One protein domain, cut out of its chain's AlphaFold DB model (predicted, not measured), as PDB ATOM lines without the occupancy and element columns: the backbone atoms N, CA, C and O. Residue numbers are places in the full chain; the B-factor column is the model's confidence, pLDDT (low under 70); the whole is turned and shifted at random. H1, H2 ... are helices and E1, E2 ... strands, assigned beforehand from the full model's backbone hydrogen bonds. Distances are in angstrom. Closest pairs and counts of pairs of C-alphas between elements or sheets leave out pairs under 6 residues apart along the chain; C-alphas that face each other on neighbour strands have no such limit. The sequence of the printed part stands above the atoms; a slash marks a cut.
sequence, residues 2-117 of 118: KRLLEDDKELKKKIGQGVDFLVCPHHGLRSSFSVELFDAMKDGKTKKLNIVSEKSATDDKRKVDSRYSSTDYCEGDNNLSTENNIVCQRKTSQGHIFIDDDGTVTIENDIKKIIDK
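AT A GLANCE: This is residues 2 to 117 of the 118 residues of an uncharacterized protein of Bacteroides heparinolyticus (UniProt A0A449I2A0). Look for a small parallel sheet of three strands, E1, E2 and E3, with a loose group of short helices, H1, H2 and H4, toward one end of the model and a separate two-stranded hairpin, E4 and E5, with the short helix H6 near it toward the other end. H5 packs on the sheet, H3 grazes it, and two long loops, residues 53 to 65 and 70 to 88, make up much of the rest. The printed part has 116 residues with six named helices and five named strands, in the order H1 H2 E1 H3 H4 E2 H5 E3 E4 E5 H6; the larger sheet has the order E1, E2, E3, parallel throughout, and E4 and E5 are antiparallel. The class is mixed, helices and strands, though under half of the residues, 55 of 116, are in named elements. The whole is compact, with a radius of gyration of the C-alphas of 15.0 A and spans of 42 by 38 by 31 A.

HOW THE PARTS SIT: Start with H1, residues 2 to 7, and H2, residues 9 to 16; they touch only at the corner, and only just, with 3 pairs of C-alphas within 8 A, the closest being those of Leu 5 and Lys 12 at 5.3 A. Go on to H4, residues 35 to 40, which only just touches H2, also with 3 pairs; the closest C-alphas are those of Gly 16 and Ala 40, 5.6 A apart, and the lines are about perpendicular at 88 degrees. Beside each other in the sheet you find E1, residues 19 to 23, and E2, residues 46 to 52, parallel at 7 degrees, with N 51 and O 22 within hydrogen-bond range at 2.8 A. On the other side of E2 is E3, residues 89 to 91, parallel to it at 25 degrees, with N 52 and O 90 at 2.8 A. H3, residues 25 to 28, only grazes this sheet, while H5, residues 66 to 69, is on it at a height over the sheet of 8.4 A; the closest C-alphas of H5 and E3 are those of Ser 69 and Gln 89, 4.9 A apart. E1, H3, H4, E2 and then E2, H5, E3 are strand-helix-strand units, two parallel neighbour strands with helices between them in the chain, each with a right-handed crossover. Further on, E4, residues 96 to 99, and E5, residues 105 to 108, form an antiparallel hairpin at 155 degrees, with N 96 and O 108 at 2.7 A; E3 and E4 are apart, but only just, at 8.4 A. H6, residues 112 to 115, comes closest to E4 at the C-alphas of Phe 98 and Ile 114, 6.9 A. In H1, H2 and H4 every O i to N i+4 pair is within hydrogen-bond range; H3, H5 and H6 are too short for such a pair.

IN THESE COORDINATES: Find C-alpha 2 at (-32.151, 32.155, -27.862), where H1 begins; it is 8.7 A long, and H2 after it is 10.4 A. E1 is also 10.4 A long, H3 is 5.6 A and H4 is 8.6 A. Find C-alpha 46 at (-24.386, 45.720, -36.386); from there E2, the longest strand, runs 13.5 A. H5 measures 5.3 A, E3 7.0 A, E4 10.0 A and E5 10.1 A. H6, 5.0 A long, ends at C-alpha 115, (-21.926, 68.111, -21.530).

THE WHOLE: The two C-alphas farthest apart are those of Glu 6 and Lys 112, 42.5 A. The printed part has no cut. The links E2 to H5 and H5 to E3 are long, with 13 and 19 residues. The mean pLDDT of the printed part is 92.7; look to residues 56 to 62, in the first long link, for the seven under 70.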
ATOM      1  N   LYS A   2     -31.164  32.980 -27.138       92.69
ATOM      2  CA  LYS A   2     -32.151  32.155 -27.862       92.69
ATOM      3  C   LYS A   2     -33.566  32.169 -27.262       92.69
ATOM      4  O   LYS A   2     -34.482  32.661 -27.903       92.69
ATOM      5  N   ARG A   3     -33.705  31.737 -26.003       95.50
ATOM      6  CA  ARG A   3     -34.994  31.724 -25.292       95.50
ATOM      7  C   ARG A   3     -35.660  33.104 -25.221       95.50
ATOM      8  O   ARG A   3     -36.851  33.210 -25.442       95.50
ATOM      9  N   LEU A   4     -34.886  34.164 -24.968       94.50
ATOM     10  CA  LEU A   4     -35.417  35.531 -24.925       94.50
ATOM     11  C   LEU A   4     -36.013  35.945 -26.279       94.50
ATOM     12  O   LEU A   4     -37.083  36.533 -26.311       94.50
ATOM     13  N   LEU A   5     -35.350  35.611 -27.390       95.00
ATOM     14  CA  LEU A   5     -35.843  35.914 -28.741       95.00
ATOM     15  C   LEU A   5     -37.013  35.014 -29.174       95.00
ATOM     16  O   LEU A   5     -37.762  35.376 -30.082       95.00
ATOM     17  N   GLU A   6     -37.147  33.826 -28.583       95.56
ATOM     18  CA  GLU A   6     -38.298  32.934 -28.780       95.56
ATOM     19  C   GLU A   6     -39.524  33.430 -28.001       95.56
ATOM     20  O   GLU A   6     -40.630  33.444 -28.549       95.56
ATOM     21  N   ASP A   7     -39.312  33.883 -26.762       97.75
ATOM     22  CA  ASP A   7     -40.354  34.367 -25.855       97.75
ATOM     23  C   ASP A   7     -40.821  35.794 -26.227       97.75
ATOM     24  O   ASP A   7     -42.012  36.098 -26.137       97.75
ATOM     25  N   ASP A   8     -39.919  36.659 -26.710       97.56
ATOM     26  CA  ASP A   8     -40.202  38.047 -27.097       97.56
ATOM     27  C   ASP A   8     -40.087  38.262 -28.618       97.56
ATOM     28  O   ASP A   8     -39.043  38.609 -29.186       97.56
ATOM     29  N   LYS A   9     -41.222  38.071 -29.298       96.19
ATOM     30  CA  LYS A   9     -41.329  38.236 -30.755       96.19
ATOM     31  C   LYS A   9     -41.162  39.687 -31.206       96.19
ATOM     32  O   LYS A   9     -40.740  39.911 -32.342       96.19
ATOM     33  N   GLU A  10     -41.512  40.658 -30.366       97.62
ATOM     34  CA  GLU A  10     -41.388  42.073 -30.715       97.62
ATOM     35  C   GLU A  10     -39.922  42.497 -30.691       97.62
ATOM     36  O   GLU A  10     -39.450  43.116 -31.648       97.62
ATOM     37  N   LEU A  11     -39.180  42.085 -29.661       95.88
ATOM     38  CA  LEU A  11     -37.737  42.267 -29.591       95.88
ATOM     39  C   LEU A  11     -37.046  41.625 -30.793       95.88
ATOM     40  O   LEU A  11     -36.267  42.289 -31.474       95.88
ATOM     41  N   LYS A  12     -37.370  40.362 -31.108       97.19
ATOM     42  CA  LYS A  12     -36.802  39.676 -32.276       97.19
ATOM     43  C   LYS A  12     -37.090  40.431 -33.576       97.19
ATOM     44  O   LYS A  12     -36.192  40.590 -34.398       97.19
ATOM     45  N   LYS A  13     -38.319  40.930 -33.753       97.56
ATOM     46  CA  LYS A  13     -38.694  41.744 -34.919       97.56
ATOM     47  C   LYS A  13     -37.876  43.037 -34.992       97.56
ATOM     48  O   LYS A  13     -37.380  43.350 -36.066       97.56
ATOM     49  N   LYS A  14     -37.732  43.767 -33.881       97.06
ATOM     50  CA  LYS A  14     -36.958  45.020 -33.812       97.06
ATOM     51  C   LYS A  14     -35.477  44.792 -34.116       97.06
ATOM     52  O   LYS A  14     -34.920  45.500 -34.940       97.06
ATOM     53  N   ILE A  15     -34.865  43.759 -33.537       96.62
ATOM     54  CA  ILE A  15     -33.467  43.391 -33.820       96.62
ATOM     55  C   ILE A  15     -33.282  43.036 -35.306       96.62
ATOM     56  O   ILE A  15     -32.325  43.486 -35.932       96.62
ATOM     57  N   GLY A  16     -34.230  42.298 -35.892       97.56
ATOM     58  CA  GLY A  16     -34.204  41.931 -37.312       97.56
ATOM     59  C   GLY A  16     -34.378  43.102 -38.285       97.56
ATOM     60  O   GLY A  16     -34.084  42.953 -39.468       97.56
ATOM     61  N   GLN A  17     -34.825  44.273 -37.817       97.44
ATOM     62  CA  GLN A  17     -34.841  45.500 -38.625       97.44
ATOM     63  C   GLN A  17     -33.448  46.140 -38.740       97.44
ATOM     64  O   GLN A  17     -33.224  46.934 -39.653       97.44
ATOM     65  N   GLY A  18     -32.514  45.750 -37.870       96.75
ATOM     66  CA  GLY A  18     -31.144  46.244 -37.824       96.75
ATOM     67  C   GLY A  18     -30.801  46.852 -36.467       96.75
ATOM     68  O   GLY A  18     -31.667  47.325 -35.733       96.75
ATOM     69  N   VAL A  19     -29.511  46.833 -36.136       97.88
ATOM     70  CA  VAL A  19     -28.964  47.453 -34.926       97.88
ATOM     71  C   VAL A  19     -27.777  48.314 -35.332       97.88
ATOM     72  O   VAL A  19     -26.752  47.792 -35.760       97.88
ATOM     73  N   ASP A  20     -27.903  49.632 -35.195       97.94
ATOM     74  CA  ASP A  20     -26.814  50.553 -35.535       97.94
ATOM     75  C   ASP A  20     -25.670  50.461 -34.527       97.94
ATOM     76  O   ASP A  20     -24.509  50.276 -34.895       97.94
ATOM     77  N   PHE A  21     -26.016  50.524 -33.244       98.06
ATOM     78  CA  PHE A  21     -25.064  50.526 -32.146       98.06
ATOM     79  C   PHE A  21     -25.381  49.406 -31.166       98.06
ATOM     80  O   PHE A  21     -26.514  49.276 -30.701       98.06
ATOM     81  N   LEU A  22     -24.366  48.623 -30.807       97.69
ATOM     82  CA  LEU A  22     -24.481  47.608 -29.765       97.69
ATOM     83  C   LEU A  22     -23.577  47.969 -28.599       97.69
ATOM     84  O   LEU A  22     -22.357  47.957 -28.729       97.69
ATOM     85  N   VAL A  23     -24.166  48.191 -27.428       96.94
ATOM     86  CA  VAL A  23     -23.406  48.150 -26.178       96.94
ATOM     87  C   VAL A  23     -23.155  46.684 -25.841       96.94
ATOM     88  O   VAL A  23     -24.073  45.935 -25.506       96.94
ATOM     89  N   CYS A  24     -21.904  46.254 -25.988       95.62
ATOM     90  CA  CYS A  24     -21.510  44.861 -25.872       95.62
ATOM     91  C   CYS A  24     -21.837  44.307 -24.473       95.62
ATOM     92  O   CYS A  24     -21.395  44.879 -23.468       95.62
ATOM     93  N   PRO A  25     -22.526  43.154 -24.383       92.81
ATOM     94  CA  PRO A  25     -22.794  42.497 -23.112       92.81
ATOM     95  C   PRO A  25     -21.507  42.239 -22.319       92.81
ATOM     96  O   PRO A  25     -20.479  41.886 -22.890       92.81
ATOM     97  N   HIS A  26     -21.563  42.394 -20.993       90.62
ATOM     98  CA  HIS A  26     -20.501  41.999 -20.056       90.62
ATOM     99  C   HIS A  26     -19.080  42.438 -20.481       90.62
ATOM    100  O   HIS A  26     -18.133  41.654 -20.411       90.62
ATOM    101  N   HIS A  27     -18.918  43.693 -20.916       91.75
ATOM    102  CA  HIS A  27     -17.640  44.261 -21.380       91.75
ATOM    103  C   HIS A  27     -17.043  43.555 -22.611       91.75
ATOM    104  O   HIS A  27     -15.826  43.543 -22.801       91.75
ATOM    105  N   GLY A  28     -17.880  42.939 -23.450       93.25
ATOM    106  CA  GLY A  28     -17.456  42.318 -24.703       93.25
ATOM    107  C   GLY A  28     -16.615  41.054 -24.524       93.25
ATOM    108  O   GLY A  28     -15.843  40.704 -25.413       93.25
ATOM    109  N   LEU A  29     -16.726  40.357 -23.390       91.81
ATOM    110  CA  LEU A  29     -15.995  39.109 -23.153       91.81
ATOM    111  C   LEU A  29     -16.444  37.990 -24.098       91.81
ATOM    112  O   LEU A  29     -17.615  37.910 -24.468       91.81
ATOM    113  N   ARG A  30     -15.552  37.040 -24.392       91.75
ATOM    114  CA  ARG A  30     -15.871  35.878 -25.244       91.75
ATOM    115  C   ARG A  30     -17.090  35.082 -24.786       91.75
ATOM    116  O   ARG A  30     -17.897  34.674 -25.613       91.75
ATOM    117  N   SER A  31     -17.252  34.895 -23.478       91.19
ATOM    118  CA  SER A  31     -18.405  34.189 -22.900       91.19
ATOM    119  C   SER A  31     -19.734  34.932 -23.057       91.19
ATOM    120  O   SER A  31     -20.787  34.349 -22.824       91.19
ATOM    121  N   SER A  32     -19.690  36.213 -23.420       91.56
ATOM    122  CA  SER A  32     -20.863  37.070 -23.591       91.56
ATOM    123  C   SER A  32     -21.259  37.277 -25.051       91.56
ATOM    124  O   SER A  32     -22.321  37.829 -25.325       91.56
ATOM    125  N   PHE A  33     -20.417  36.836 -25.987       95.31
ATOM    126  CA  PHE A  33     -20.740  36.892 -27.402       95.31
ATOM    127  C   PHE A  33     -21.837  35.876 -27.719       95.31
ATOM    128  O   PHE A  33     -21.635  34.671 -27.560       95.31
ATOM    129  N   SER A  34     -22.986  36.357 -28.186       96.00
ATOM    130  CA  SER A  34     -24.122  35.515 -28.560       96.00
ATOM    131  C   SER A  34     -24.250  35.461 -30.069       96.00
ATOM    132  O   SER A  34     -24.640  36.443 -30.691       96.00
ATOM    133  N   VAL A  35     -23.965  34.295 -30.642       96.19
ATOM    134  CA  VAL A  35     -24.208  34.036 -32.067       96.19
ATOM    135  C   VAL A  35     -25.694  34.206 -32.378       96.19
ATOM    136  O   VAL A  35     -26.044  34.845 -33.354       96.19
ATOM    137  N   GLU A  36     -26.574  33.786 -31.468       97.12
ATOM    138  CA  GLU A  36     -28.023  33.891 -31.652       97.12
ATOM    139  C   GLU A  36     -28.537  35.335 -31.676       97.12
ATOM    140  O   GLU A  36     -29.590  35.591 -32.252       97.12
ATOM    141  N   LEU A  37     -27.832  36.272 -31.029       96.75
ATOM    142  CA  LEU A  37     -28.148  37.695 -31.136       96.75
ATOM    143  C   LEU A  37     -27.842  38.196 -32.548       96.75
ATOM    144  O   LEU A  37     -28.701  38.815 -33.168       96.75
ATOM    145  N   PHE A  38     -26.628  37.924 -33.032       97.88
ATOM    146  CA  PHE A  38     -26.179  38.370 -34.348       97.88
ATOM    147  C   PHE A  38     -26.976  37.694 -35.465       97.88
ATOM    148  O   PHE A  38     -27.461  38.395 -36.339       97.88
ATOM    149  N   ASP A  39     -27.252  36.391 -35.381       97.31
ATOM    150  CA  ASP A  39     -28.097  35.669 -36.345       97.31
ATOM    151  C   ASP A  39     -29.516  36.253 -36.463       97.31
ATOM    152  O   ASP A  39     -30.183  36.089 -37.485       97.31
ATOM    153  N   ALA A  40     -30.007  36.904 -35.405       97.06
ATOM    154  CA  ALA A  40     -31.301  37.575 -35.417       97.06
ATOM    155  C   ALA A  40     -31.235  39.014 -35.950       97.06
ATOM    156  O   ALA A  40     -32.284  39.573 -36.271       97.06
ATOM    157  N   MET A  41     -30.047  39.622 -36.018       97.81
ATOM    158  CA  MET A  41     -29.839  40.942 -36.611       97.81
ATOM    159  C   MET A  41     -29.900  40.857 -38.131       97.81
ATOM    160  O   MET A  41     -29.583  39.835 -38.742       97.81
ATOM    161  N   LYS A  42     -30.272  41.977 -38.750       97.38
ATOM    162  CA  LYS A  42     -30.157  42.134 -40.195       97.38
ATOM    163  C   LYS A  42     -28.713  41.837 -40.635       97.38
ATOM    164  O   LYS A  42     -27.769  42.349 -40.042       97.38
ATOM    165  N   ASP A  43     -28.569  40.963 -41.630       97.31
ATOM    166  CA  ASP A  43     -27.291  40.548 -42.226       97.31
ATOM    167  C   ASP A  43     -26.264  39.931 -41.252       97.31
ATOM    168  O   ASP A  43     -25.101  39.751 -41.609       97.31
ATOM    169  N   GLY A  44     -26.680  39.556 -40.035       98.06
ATOM    170  CA  GLY A  44     -25.776  38.988 -39.034       98.06
ATOM    171  C   GLY A  44     -24.908  40.019 -38.305       98.06
ATOM    172  O   GLY A  44     -23.944  39.633 -37.640       98.06
ATOM    173  N   LYS A  45     -25.176  41.325 -38.464       98.50
ATOM    174  CA  LYS A  45     -24.230  42.397 -38.115       98.50
ATOM    175  C   LYS A  45     -24.890  43.577 -37.416       98.50
ATOM    176  O   LYS A  45     -26.072  43.865 -37.597       98.50
ATOM    177  N   THR A  46     -24.081  44.316 -36.666       98.56
ATOM    178  CA  THR A  46     -24.386  45.720 -36.386       98.56
ATOM    179  C   THR A  46     -24.006  46.591 -37.574       98.56
ATOM    180  O   THR A  46     -23.074  46.283 -38.315       98.56
ATOM    181  N   LYS A  47     -24.718  47.699 -37.768       98.31
ATOM    182  CA  LYS A  47     -24.450  48.591 -38.897       98.31
ATOM    183  C   LYS A  47     -23.275  49.528 -38.616       98.31
ATOM    184  O   LYS A  47     -22.330  49.599 -39.395       98.31
ATOM    185  N   LYS A  48     -23.295  50.235 -37.483       98.31
ATOM    186  CA  LYS A  48     -22.344  51.322 -37.222       98.31
ATOM    187  C   LYS A  48     -21.193  50.904 -36.321       98.31
ATOM    188  O   LYS A  48     -20.050  50.946 -36.765       98.31
ATOM    189  N   LEU A  49     -21.442  50.571 -35.052       98.38
ATOM    190  CA  LEU A  49     -20.353  50.410 -34.080       98.38
ATOM    191  C   LEU A  49     -20.724  49.536 -32.873       98.38
ATOM    192  O   LEU A  49     -21.787  49.682 -32.270       98.38
ATOM    193  N   ASN A  50     -19.785  48.692 -32.449       98.38
ATOM    194  CA  ASN A  50     -19.853  47.935 -31.202       98.38
ATOM    195  C   ASN A  50     -19.115  48.679 -30.075       98.38
ATOM    196  O   ASN A  50     -17.916  48.958 -30.152       98.38
ATOM    197  N   ILE A  51     -19.822  48.991 -28.994       97.75
ATOM    198  CA  ILE A  51     -19.333  49.787 -27.869       97.75
ATOM    199  C   ILE A  51     -19.038  48.868 -26.694       97.75
ATOM    200  O   ILE A  51     -19.923  48.215 -26.147       97.75
ATOM    201  N   VAL A  52     -17.783  48.840 -26.264       95.50
ATOM    202  CA  VAL A  52     -17.333  48.002 -25.156       95.50
ATOM    203  C   VAL A  52     -17.098  48.874 -23.931       95.50
ATOM    204  O   VAL A  52     -16.174  49.686 -23.898       95.50
ATOM    205  N   SER A  53     -17.914  48.678 -22.900       90.19
ATOM    206  CA  SER A  53     -17.697  49.309 -21.600       90.19
ATOM    207  C   SER A  53     -16.364  48.863 -21.005       90.19
ATOM    208  O   SER A  53     -16.088  47.662 -20.924       90.19
ATOM    209  N   GLU A  54     -15.568  49.820 -20.543       81.31
ATOM    210  CA  GLU A  54     -14.335  49.565 -19.811       81.31
ATOM    211  C   GLU A  54     -14.585  48.671 -18.593       81.31
ATOM    212  O   GLU A  54     -15.663  48.648 -17.995       81.31
ATOM    213  N   LYS A  55     -13.559  47.902 -18.240       72.88
ATOM    214  CA  LYS A  55     -13.492  47.138 -17.006       72.88
ATOM    215  C   LYS A  55     -12.171  47.484 -16.338       72.88
ATOM    216  O   LYS A  55     -11.131  47.331 -16.970       72.88
ATOM    217  N   SER A  56     -12.206  47.899 -15.075       64.38
ATOM    218  CA  SER A  56     -10.999  48.087 -14.265       64.38
ATOM    219  C   SER A  56     -10.211  46.771 -14.229       64.38
ATOM    220  O   SER A  56     -10.695  45.769 -13.691       64.38
ATOM    221  N   ALA A  57      -9.046  46.732 -14.876       60.03
ATOM    222  CA  ALA A  57      -8.271  45.511 -15.051       60.03
ATOM    223  C   ALA A  57      -7.205  45.376 -13.958       60.03
ATOM    224  O   ALA A  57      -6.260  46.155 -13.902       60.03
ATOM    225  N   THR A  58      -7.337  44.347 -13.125       55.81
ATOM    226  CA  THR A  58      -6.233  43.785 -12.328       55.81
ATOM    227  C   THR A  58      -5.798  42.407 -12.833       55.81
ATOM    228  O   THR A  58      -4.883  41.824 -12.266       55.81
ATOM    229  N   ASP A  59      -6.422  41.870 -13.891       54.25
ATOM    230  CA  ASP A  59      -6.139  40.511 -14.361       54.25
ATOM    231  C   ASP A  59      -6.265  40.393 -15.894       54.25
ATOM    232  O   ASP A  59      -7.303  40.714 -16.483       54.25
ATOM    233  N   ASP A  60      -5.201  39.904 -16.532       54.72
ATOM    234  CA  ASP A  60      -4.958  39.852 -17.989       54.72
ATOM    235  C   ASP A  60      -5.919  38.910 -18.754       54.72
ATOM    236  O   ASP A  60      -5.988  38.878 -19.987       54.72
ATOM    237  N   LYS A  61      -6.701  38.106 -18.025       56.50
ATOM    238  CA  LYS A  61      -7.489  36.974 -18.550       56.50
ATOM    239  C   LYS A  61      -8.810  37.353 -19.232       56.50
ATOM    240  O   LYS A  61      -9.617  36.479 -19.542       56.50
ATOM    241  N   ARG A  62      -9.081  38.638 -19.456       61.94
ATOM    242  CA  ARG A  62     -10.405  39.142 -19.869       61.94
ATOM    243  C   ARG A  62     -10.340  40.008 -21.126       61.94
ATOM    244  O   ARG A  62     -10.845  41.126 -21.156       61.94
ATOM    245  N   LYS A  63      -9.713  39.464 -22.172       81.31
ATOM    246  CA  LYS A  63      -9.665  40.088 -23.500       81.31
ATOM    247  C   LYS A  63     -11.071  40.181 -24.097       81.31
ATOM    248  O   LYS A  63     -11.865  39.244 -23.992       81.31
ATOM    249  N   VAL A  64     -11.346  41.322 -24.722       90.25
ATOM    250  CA  VAL A  64     -12.537  41.522 -25.556       90.25
ATOM    251  C   VAL A  64     -12.511  40.495 -26.684       90.25
ATOM    252  O   VAL A  64     -11.450  40.219 -27.245       90.25
ATOM    253  N   ASP A  65     -13.663  39.906 -26.988       93.94
ATOM    254  CA  ASP A  65     -13.810  38.991 -28.112       93.94
ATOM    255  C   ASP A  65     -13.573  39.745 -29.423       93.94
ATOM    256  O   ASP A  65     -14.239  40.743 -29.707       93.94
ATOM    257  N   SER A  66     -12.626  39.267 -30.227       95.75
ATOM    258  CA  SER A  66     -12.233  39.915 -31.480       95.75
ATOM    259  C   SER A  66     -13.357  39.961 -32.513       95.75
ATOM    260  O   SER A  66     -13.293  40.769 -33.437       95.75
ATOM    261  N   ARG A  67     -14.409  39.145 -32.361       97.25
ATOM    262  CA  ARG A  67     -15.589  39.207 -33.229       97.25
ATOM    263  C   ARG A  67     -16.303  40.551 -33.136       97.25
ATOM    264  O   ARG A  67     -16.788  41.028 -34.151       97.25
ATOM    265  N   TYR A  68     -16.291  41.214 -31.977       97.19
ATOM    266  CA  TYR A  68     -16.871  42.557 -31.851       97.19
ATOM    267  C   TYR A  68     -16.127  43.616 -32.678       97.19
ATOM    268  O   TYR A  68     -16.713  44.646 -32.999       97.19
ATOM    269  N   SER A  69     -14.864  43.377 -33.033       97.06
ATOM    270  CA  SER A  69     -14.054  44.246 -33.897       97.06
ATOM    271  C   SER A  69     -13.931  43.743 -35.341       97.06
ATOM    272  O   SER A  69     -13.155  44.317 -36.094       97.06
ATOM    273  N   SER A  70     -14.648  42.680 -35.723       97.62
ATOM    274  CA  SER A  70     -14.579  42.099 -37.071       97.62
ATOM    275  C   SER A  70     -15.641  42.686 -37.998       97.62
ATOM    276  O   SER A  70     -16.753  43.000 -37.567       97.62
ATOM    277  N   THR A  71     -15.323  42.747 -39.290       97.81
ATOM    278  CA  THR A  71     -16.289  43.037 -40.355       97.81
ATOM    279  C   THR A  71     -17.282  41.895 -40.597       97.81
ATOM    280  O   THR A  71     -18.295  42.083 -41.270       97.81
ATOM    281  N   ASP A  72     -17.050  40.718 -40.008       98.12
ATOM    282  CA  ASP A  72     -18.000  39.597 -40.028       98.12
ATOM    283  C   ASP A  72     -19.260  39.876 -39.197       98.12
ATOM    284  O   ASP A  72     -20.306  39.305 -39.480       98.12
ATOM    285  N   TYR A  73     -19.167  40.755 -38.192       98.25
ATOM    286  CA  TYR A  73     -20.240  41.030 -37.223       98.25
ATOM    287  C   TYR A  73     -20.575  42.523 -37.083       98.25
ATOM    288  O   TYR A  73     -21.405  42.900 -36.256       98.25
ATOM    289  N   CYS A  74     -19.936  43.391 -37.865       98.56
ATOM    290  CA  CYS A  74     -20.210  44.824 -37.900       98.56
ATOM    291  C   CYS A  74     -19.841  45.376 -39.278       98.56
ATOM    292  O   CYS A  74     -18.796  45.018 -39.812       98.56
ATOM    293  N   GLU A  75     -20.668  46.228 -39.871       98.06
ATOM    294  CA  GLU A  75     -20.343  46.861 -41.157       98.06
ATOM    295  C   GLU A  75     -19.339  48.009 -40.993       98.06
ATOM    296  O   GLU A  75     -18.569  48.292 -41.908       98.06
ATOM    297  N   GLY A  76     -19.308  48.640 -39.816       97.88
ATOM    298  CA  GLY A  76     -18.447  49.788 -39.559       97.88
ATOM    299  C   GLY A  76     -18.861  51.033 -40.349       97.88
ATOM    300  O   GLY A  76     -18.003  51.872 -40.627       97.88
ATOM    301  N   ASP A  77     -20.144  51.165 -40.705       97.69
ATOM    302  CA  ASP A  77     -20.716  52.311 -41.430       97.69
ATOM    303  C   ASP A  77     -20.844  53.531 -40.503       97.69
ATOM    304  O   ASP A  77     -21.912  53.888 -39.997       97.69
ATOM    305  N   ASN A  78     -19.700  54.124 -40.174       97.50
ATOM    306  CA  ASN A  78     -19.590  55.273 -39.291       97.50
ATOM    307  C   ASN A  78     -18.436  56.189 -39.720       97.50
ATOM    308  O   ASN A  78     -17.510  55.785 -40.418       97.50
ATOM    309  N   ASN A  79     -18.465  57.429 -39.237       97.94
ATOM    310  CA  ASN A  79     -17.498  58.478 -39.570       97.94
ATOM    311  C   ASN A  79     -16.096  58.282 -38.956       97.94
ATOM    312  O   ASN A  79     -15.215  59.104 -39.195       97.94
ATOM    313  N   LEU A  80     -15.876  57.241 -38.144       96.81
ATOM    314  CA  LEU A  80     -14.541  56.868 -37.665       96.81
ATOM    315  C   LEU A  80     -13.829  55.929 -38.649       96.81
ATOM    316  O   LEU A  80     -12.607  55.788 -38.568       96.81
ATOM    317  N   SER A  81     -14.585  55.267 -39.527       97.25
ATOM    318  CA  SER A  81     -14.056  54.391 -40.566       97.25
ATOM    319  C   SER A  81     -13.523  55.195 -41.751       97.25
ATOM    320  O   SER A  81     -14.029  56.260 -42.096       97.25
ATOM    321  N   THR A  82     -12.503  54.653 -42.407       96.25
ATOM    322  CA  THR A  82     -12.007  55.113 -43.710       96.25
ATOM    323  C   THR A  82     -11.958  53.933 -44.677       96.25
ATOM    324  O   THR A  82     -12.052  52.784 -44.249       96.25
ATOM    325  N   GLU A  83     -11.748  54.191 -45.972       92.06
ATOM    326  CA  GLU A  83     -11.636  53.133 -46.995       92.06
ATOM    327  C   GLU A  83     -10.602  52.051 -46.640       92.06
ATOM    328  O   GLU A  83     -10.784  50.881 -46.963       92.06
ATOM    329  N   ASN A  84      -9.535  52.435 -45.932       94.44
ATOM    330  CA  ASN A  84      -8.435  51.544 -45.562       94.44
ATOM    331  C   ASN A  84      -8.502  51.060 -44.104       94.44
ATOM    332  O   ASN A  84      -7.647  50.284 -43.680       94.44
ATOM    333  N   ASN A  85      -9.462  51.540 -43.310       96.25
ATOM    334  CA  ASN A  85      -9.559  51.216 -41.892       96.25
ATOM    335  C   ASN A  85     -11.012  51.241 -41.415       96.25
ATOM    336  O   ASN A  85     -11.535  52.291 -41.042       96.25
ATOM    337  N   ILE A  86     -11.637  50.068 -41.383       98.12
ATOM    338  CA  ILE A  86     -13.000  49.903 -40.880       98.12
ATOM    339  C   ILE A  86     -12.979  49.799 -39.354       98.12
ATOM    340  O   ILE A  86     -12.333  48.925 -38.773       98.12
ATOM    341  N   VAL A  87     -13.702  50.697 -38.689       98.06
ATOM    342  CA  VAL A  87     -13.788  50.767 -37.231       98.06
ATOM    343  C   VAL A  87     -15.088  50.117 -36.775       98.06
ATOM    344  O   VAL A  87     -16.132  50.758 -36.702       98.06
ATOM    345  N   CYS A  88     -15.008  48.839 -36.406       98.31
ATOM    346  CA  CYS A  88     -16.158  48.077 -35.912       98.31
ATOM    347  C   CYS A  88     -16.390  48.204 -34.399       98.31
ATOM    348  O   CYS A  88     -17.477  47.881 -33.922       98.31
ATOM    349  N   GLN A  89     -15.384  48.639 -33.629       97.25
ATOM    350  CA  GLN A  89     -15.397  48.573 -32.166       97.25
ATOM    351  C   GLN A  89     -14.723  49.783 -31.513       97.25
ATOM    352  O   GLN A  89     -13.634  50.187 -31.924       97.25
ATOM    353  N   ARG A  90     -15.319  50.315 -30.436       95.81
ATOM    354  CA  ARG A  90     -14.676  51.298 -29.540       95.81
ATOM    355  C   ARG A  90     -14.887  50.988 -28.070       95.81
ATOM    356  O   ARG A  90     -15.941  50.490 -27.676       95.81
ATOM    357  N   LYS A  91     -13.843  51.195 -27.264       93.50
ATOM    358  CA  LYS A  91     -13.913  51.032 -25.807       93.50
ATOM    359  C   LYS A  91     -14.179  52.384 -25.166       93.50
ATOM    360  O   LYS A  91     -13.586  53.370 -25.589       93.50
ATOM    361  N   THR A  92     -14.962  52.420 -24.093       91.94
ATOM    362  CA  THR A  92     -15.162  53.662 -23.319       91.94
ATOM    363  C   THR A  92     -13.876  54.149 -22.635       91.94
ATOM    364  O   THR A  92     -13.794  55.302 -22.238       91.94
ATOM    365  N   SER A  93     -12.849  53.297 -22.544       89.12
ATOM    366  CA  SER A  93     -11.505  53.661 -22.072       89.12
ATOM    367  C   SER A  93     -10.696  54.479 -23.090       89.12
ATOM    368  O   SER A  93      -9.599  54.935 -22.787       89.12
ATOM    369  N   GLN A  94     -11.173  54.593 -24.333       91.44
ATOM    370  CA  GLN A  94     -10.507  55.326 -25.419       91.44
ATOM    371  C   GLN A  94     -11.076  56.741 -25.597       91.44
ATOM    372  O   GLN A  94     -10.825  57.368 -26.622       91.44
ATOM    373  N   GLY A  95     -11.856  57.208 -24.621       92.69
ATOM    374  CA  GLY A  95     -12.556  58.485 -24.641       92.69
ATOM    375  C   GLY A  95     -14.060  58.313 -24.443       92.69
ATOM    376  O   GLY A  95     -14.623  57.221 -24.570       92.69
ATOM    377  N   HIS A  96     -14.716  59.422 -24.133       93.19
ATOM    378  CA  HIS A  96     -16.160  59.521 -24.048       93.19
ATOM    379  C   HIS A  96     -16.768  59.480 -25.450       93.19
ATOM    380  O   HIS A  96     -16.373  60.238 -26.335       93.19
ATOM    381  N   ILE A  97     -17.726  58.577 -25.642       94.25
ATOM    382  CA  ILE A  97     -18.396  58.353 -26.922       94.25
ATOM    383  C   ILE A  97     -19.687  59.170 -26.919       94.25
ATOM    384  O   ILE A  97     -20.563  58.932 -26.090       94.25
ATOM    385  N   PHE A  98     -19.799  60.110 -27.851       94.88
ATOM    386  CA  PHE A  98     -21.020  60.858 -28.132       94.88
ATOM    387  C   PHE A  98     -21.571  60.414 -29.487       94.88
ATOM    388  O   PHE A  98     -20.816  60.339 -30.457       94.88
ATOM    389  N   ILE A  99     -22.863  60.099 -29.537       95.12
ATOM    390  CA  ILE A  99     -23.579  59.712 -30.754       95.12
ATOM    391  C   ILE A  99     -24.695  60.732 -30.935       95.12
ATOM    392  O   ILE A  99     -25.550  60.844 -30.060       95.12
ATOM    393  N   ASP A 100     -24.633  61.478 -32.031       93.88
ATOM    394  CA  ASP A 100     -25.613  62.509 -32.378       93.88
ATOM    395  C   ASP A 100     -26.888  61.891 -32.987       93.88
ATOM    396  O   ASP A 100     -26.919  60.698 -33.308       93.88
ATOM    397  N   ASP A 101     -27.932  62.694 -33.190       92.31
ATOM    398  CA  ASP A 101     -29.231  62.242 -33.713       92.31
ATOM    399  C   ASP A 101     -29.143  61.704 -35.155       92.31
ATOM    400  O   ASP A 101     -29.912  60.828 -35.554       92.31
ATOM    401  N   ASP A 102     -28.173  62.178 -35.942       93.94
ATOM    402  CA  ASP A 102     -27.860  61.650 -37.280       93.94
ATOM    403  C   ASP A 102     -26.983  60.373 -37.239       93.94
ATOM    404  O   ASP A 102     -26.679  59.732 -38.256       93.94
ATOM    405  N   GLY A 103     -26.587  59.964 -36.033       94.25
ATOM    406  CA  GLY A 103     -25.719  58.835 -35.756       94.25
ATOM    407  C   GLY A 103     -24.244  59.091 -36.069       94.25
ATOM    408  O   GLY A 103     -23.520  58.110 -36.272       94.25
ATOM    409  N   THR A 104     -23.803  60.349 -36.141       95.75
ATOM    410  CA  THR A 104     -22.389  60.748 -36.141       95.75
ATOM    411  C   THR A 104     -21.760  60.433 -34.787       95.75
ATOM    412  O   THR A 104     -22.304  60.759 -33.735       95.75
ATOM    413  N   VAL A 105     -20.582  59.808 -34.802       96.69
ATOM    414  CA  VAL A 105     -19.849  59.392 -33.602       96.69
ATOM    415  C   VAL A 105     -18.678  60.338 -33.346       96.69
ATOM    416  O   VAL A 105     -17.791  60.488 -34.186       96.69
ATOM    417  N   THR A 106     -18.625  60.941 -32.160       95.00
ATOM    418  CA  THR A 106     -17.489  61.751 -31.689       95.00
ATOM    419  C   THR A 106     -16.837  61.098 -30.474       95.00
ATOM    420  O   THR A 106     -17.529  60.549 -29.616       95.00
ATOM    421  N   ILE A 107     -15.507  61.176 -30.392       95.00
ATOM    422  CA  ILE A 107     -14.724  60.689 -29.254       95.00
ATOM    423  C   ILE A 107     -14.035  61.880 -28.586       95.00
ATOM    424  O   ILE A 107     -13.182  62.515 -29.202       95.00
ATOM    425  N   GLU A 108     -14.385  62.171 -27.335       94.62
ATOM    426  CA  GLU A 108     -13.789  63.264 -26.554       94.62
ATOM    427  C   GLU A 108     -13.113  62.740 -25.291       94.62
ATOM    428  O   GLU A 108     -13.657  61.906 -24.576       94.62
ATOM    429  N   ASN A 109     -11.937  63.273 -24.964       92.81
ATOM    430  CA  ASN A 109     -11.254  62.924 -23.714       92.81
ATOM    431  C   ASN A 109     -11.783  63.712 -22.509       92.81
ATOM    432  O   ASN A 109     -11.628  63.268 -21.377       92.81
ATOM    433  N   ASP A 110     -12.382  64.881 -22.745       93.00
ATOM    434  CA  ASP A 110     -12.945  65.731 -21.700       93.00
ATOM    435  C   ASP A 110     -14.471  65.657 -21.742       93.00
ATOM    436  O   ASP A 110     -15.096  66.123 -22.697       93.00
ATOM    437  N   ILE A 111     -15.067  65.091 -20.692       91.31
ATOM    438  CA  ILE A 111     -16.521  64.980 -20.557       91.31
ATOM    439  C   ILE A 111     -17.224  66.340 -20.633       91.31
ATOM    440  O   ILE A 111     -18.355  66.403 -21.112       91.31
ATOM    441  N   LYS A 112     -16.571  67.438 -20.225       94.50
ATOM    442  CA  LYS A 112     -17.173  68.779 -20.272       94.50
ATOM    443  C   LYS A 112     -17.556  69.179 -21.692       94.50
ATOM    444  O   LYS A 112     -18.659  69.655 -21.900       94.50
ATOM    445  N   LYS A 113     -16.718  68.852 -22.681       92.38
ATOM    446  CA  LYS A 113     -17.004  69.129 -24.097       92.38
ATOM    447  C   LYS A 113     -18.225  68.394 -24.643       92.38
ATOM    448  O   LYS A 113     -18.754  68.798 -25.671       92.38
ATOM    449  N   ILE A 114     -18.616  67.280 -24.022       90.12
ATOM    450  CA  ILE A 114     -19.851  66.571 -24.370       90.12
ATOM    451  C   ILE A 114     -21.028  67.193 -23.633       90.12
ATOM    452  O   ILE A 114     -22.064  67.410 -24.244       90.12
ATOM    453  N   ILE A 115     -20.872  67.487 -22.338       90.88
ATOM    454  CA  ILE A 115     -21.926  68.111 -21.530       90.88
ATOM    455  C   ILE A 115     -22.341  69.459 -22.131       90.88
ATOM    456  O   ILE A 115     -23.531  69.718 -22.224       90.88
ATOM    457  N   ASP A 116     -21.389  70.255 -22.622       91.75
ATOM    458  CA  ASP A 116     -21.641  71.561 -23.249       91.75
ATOM    459  C   ASP A 116     -22.429  71.476 -24.579       91.75
ATOM    460  O   ASP A 116     -22.754  72.508 -25.166       91.75
ATOM    461  N   LYS A 117     -22.720  70.266 -25.086       84.25
ATOM    462  CA  LYS A 117     -23.559  70.041 -26.277       84.25
ATOM    463  C   LYS A 117     -25.052  69.868 -25.957       84.25
ATOM    464  O   LYS A 117     -25.832  69.766 -26.902       84.25
TER     465      LYS A 117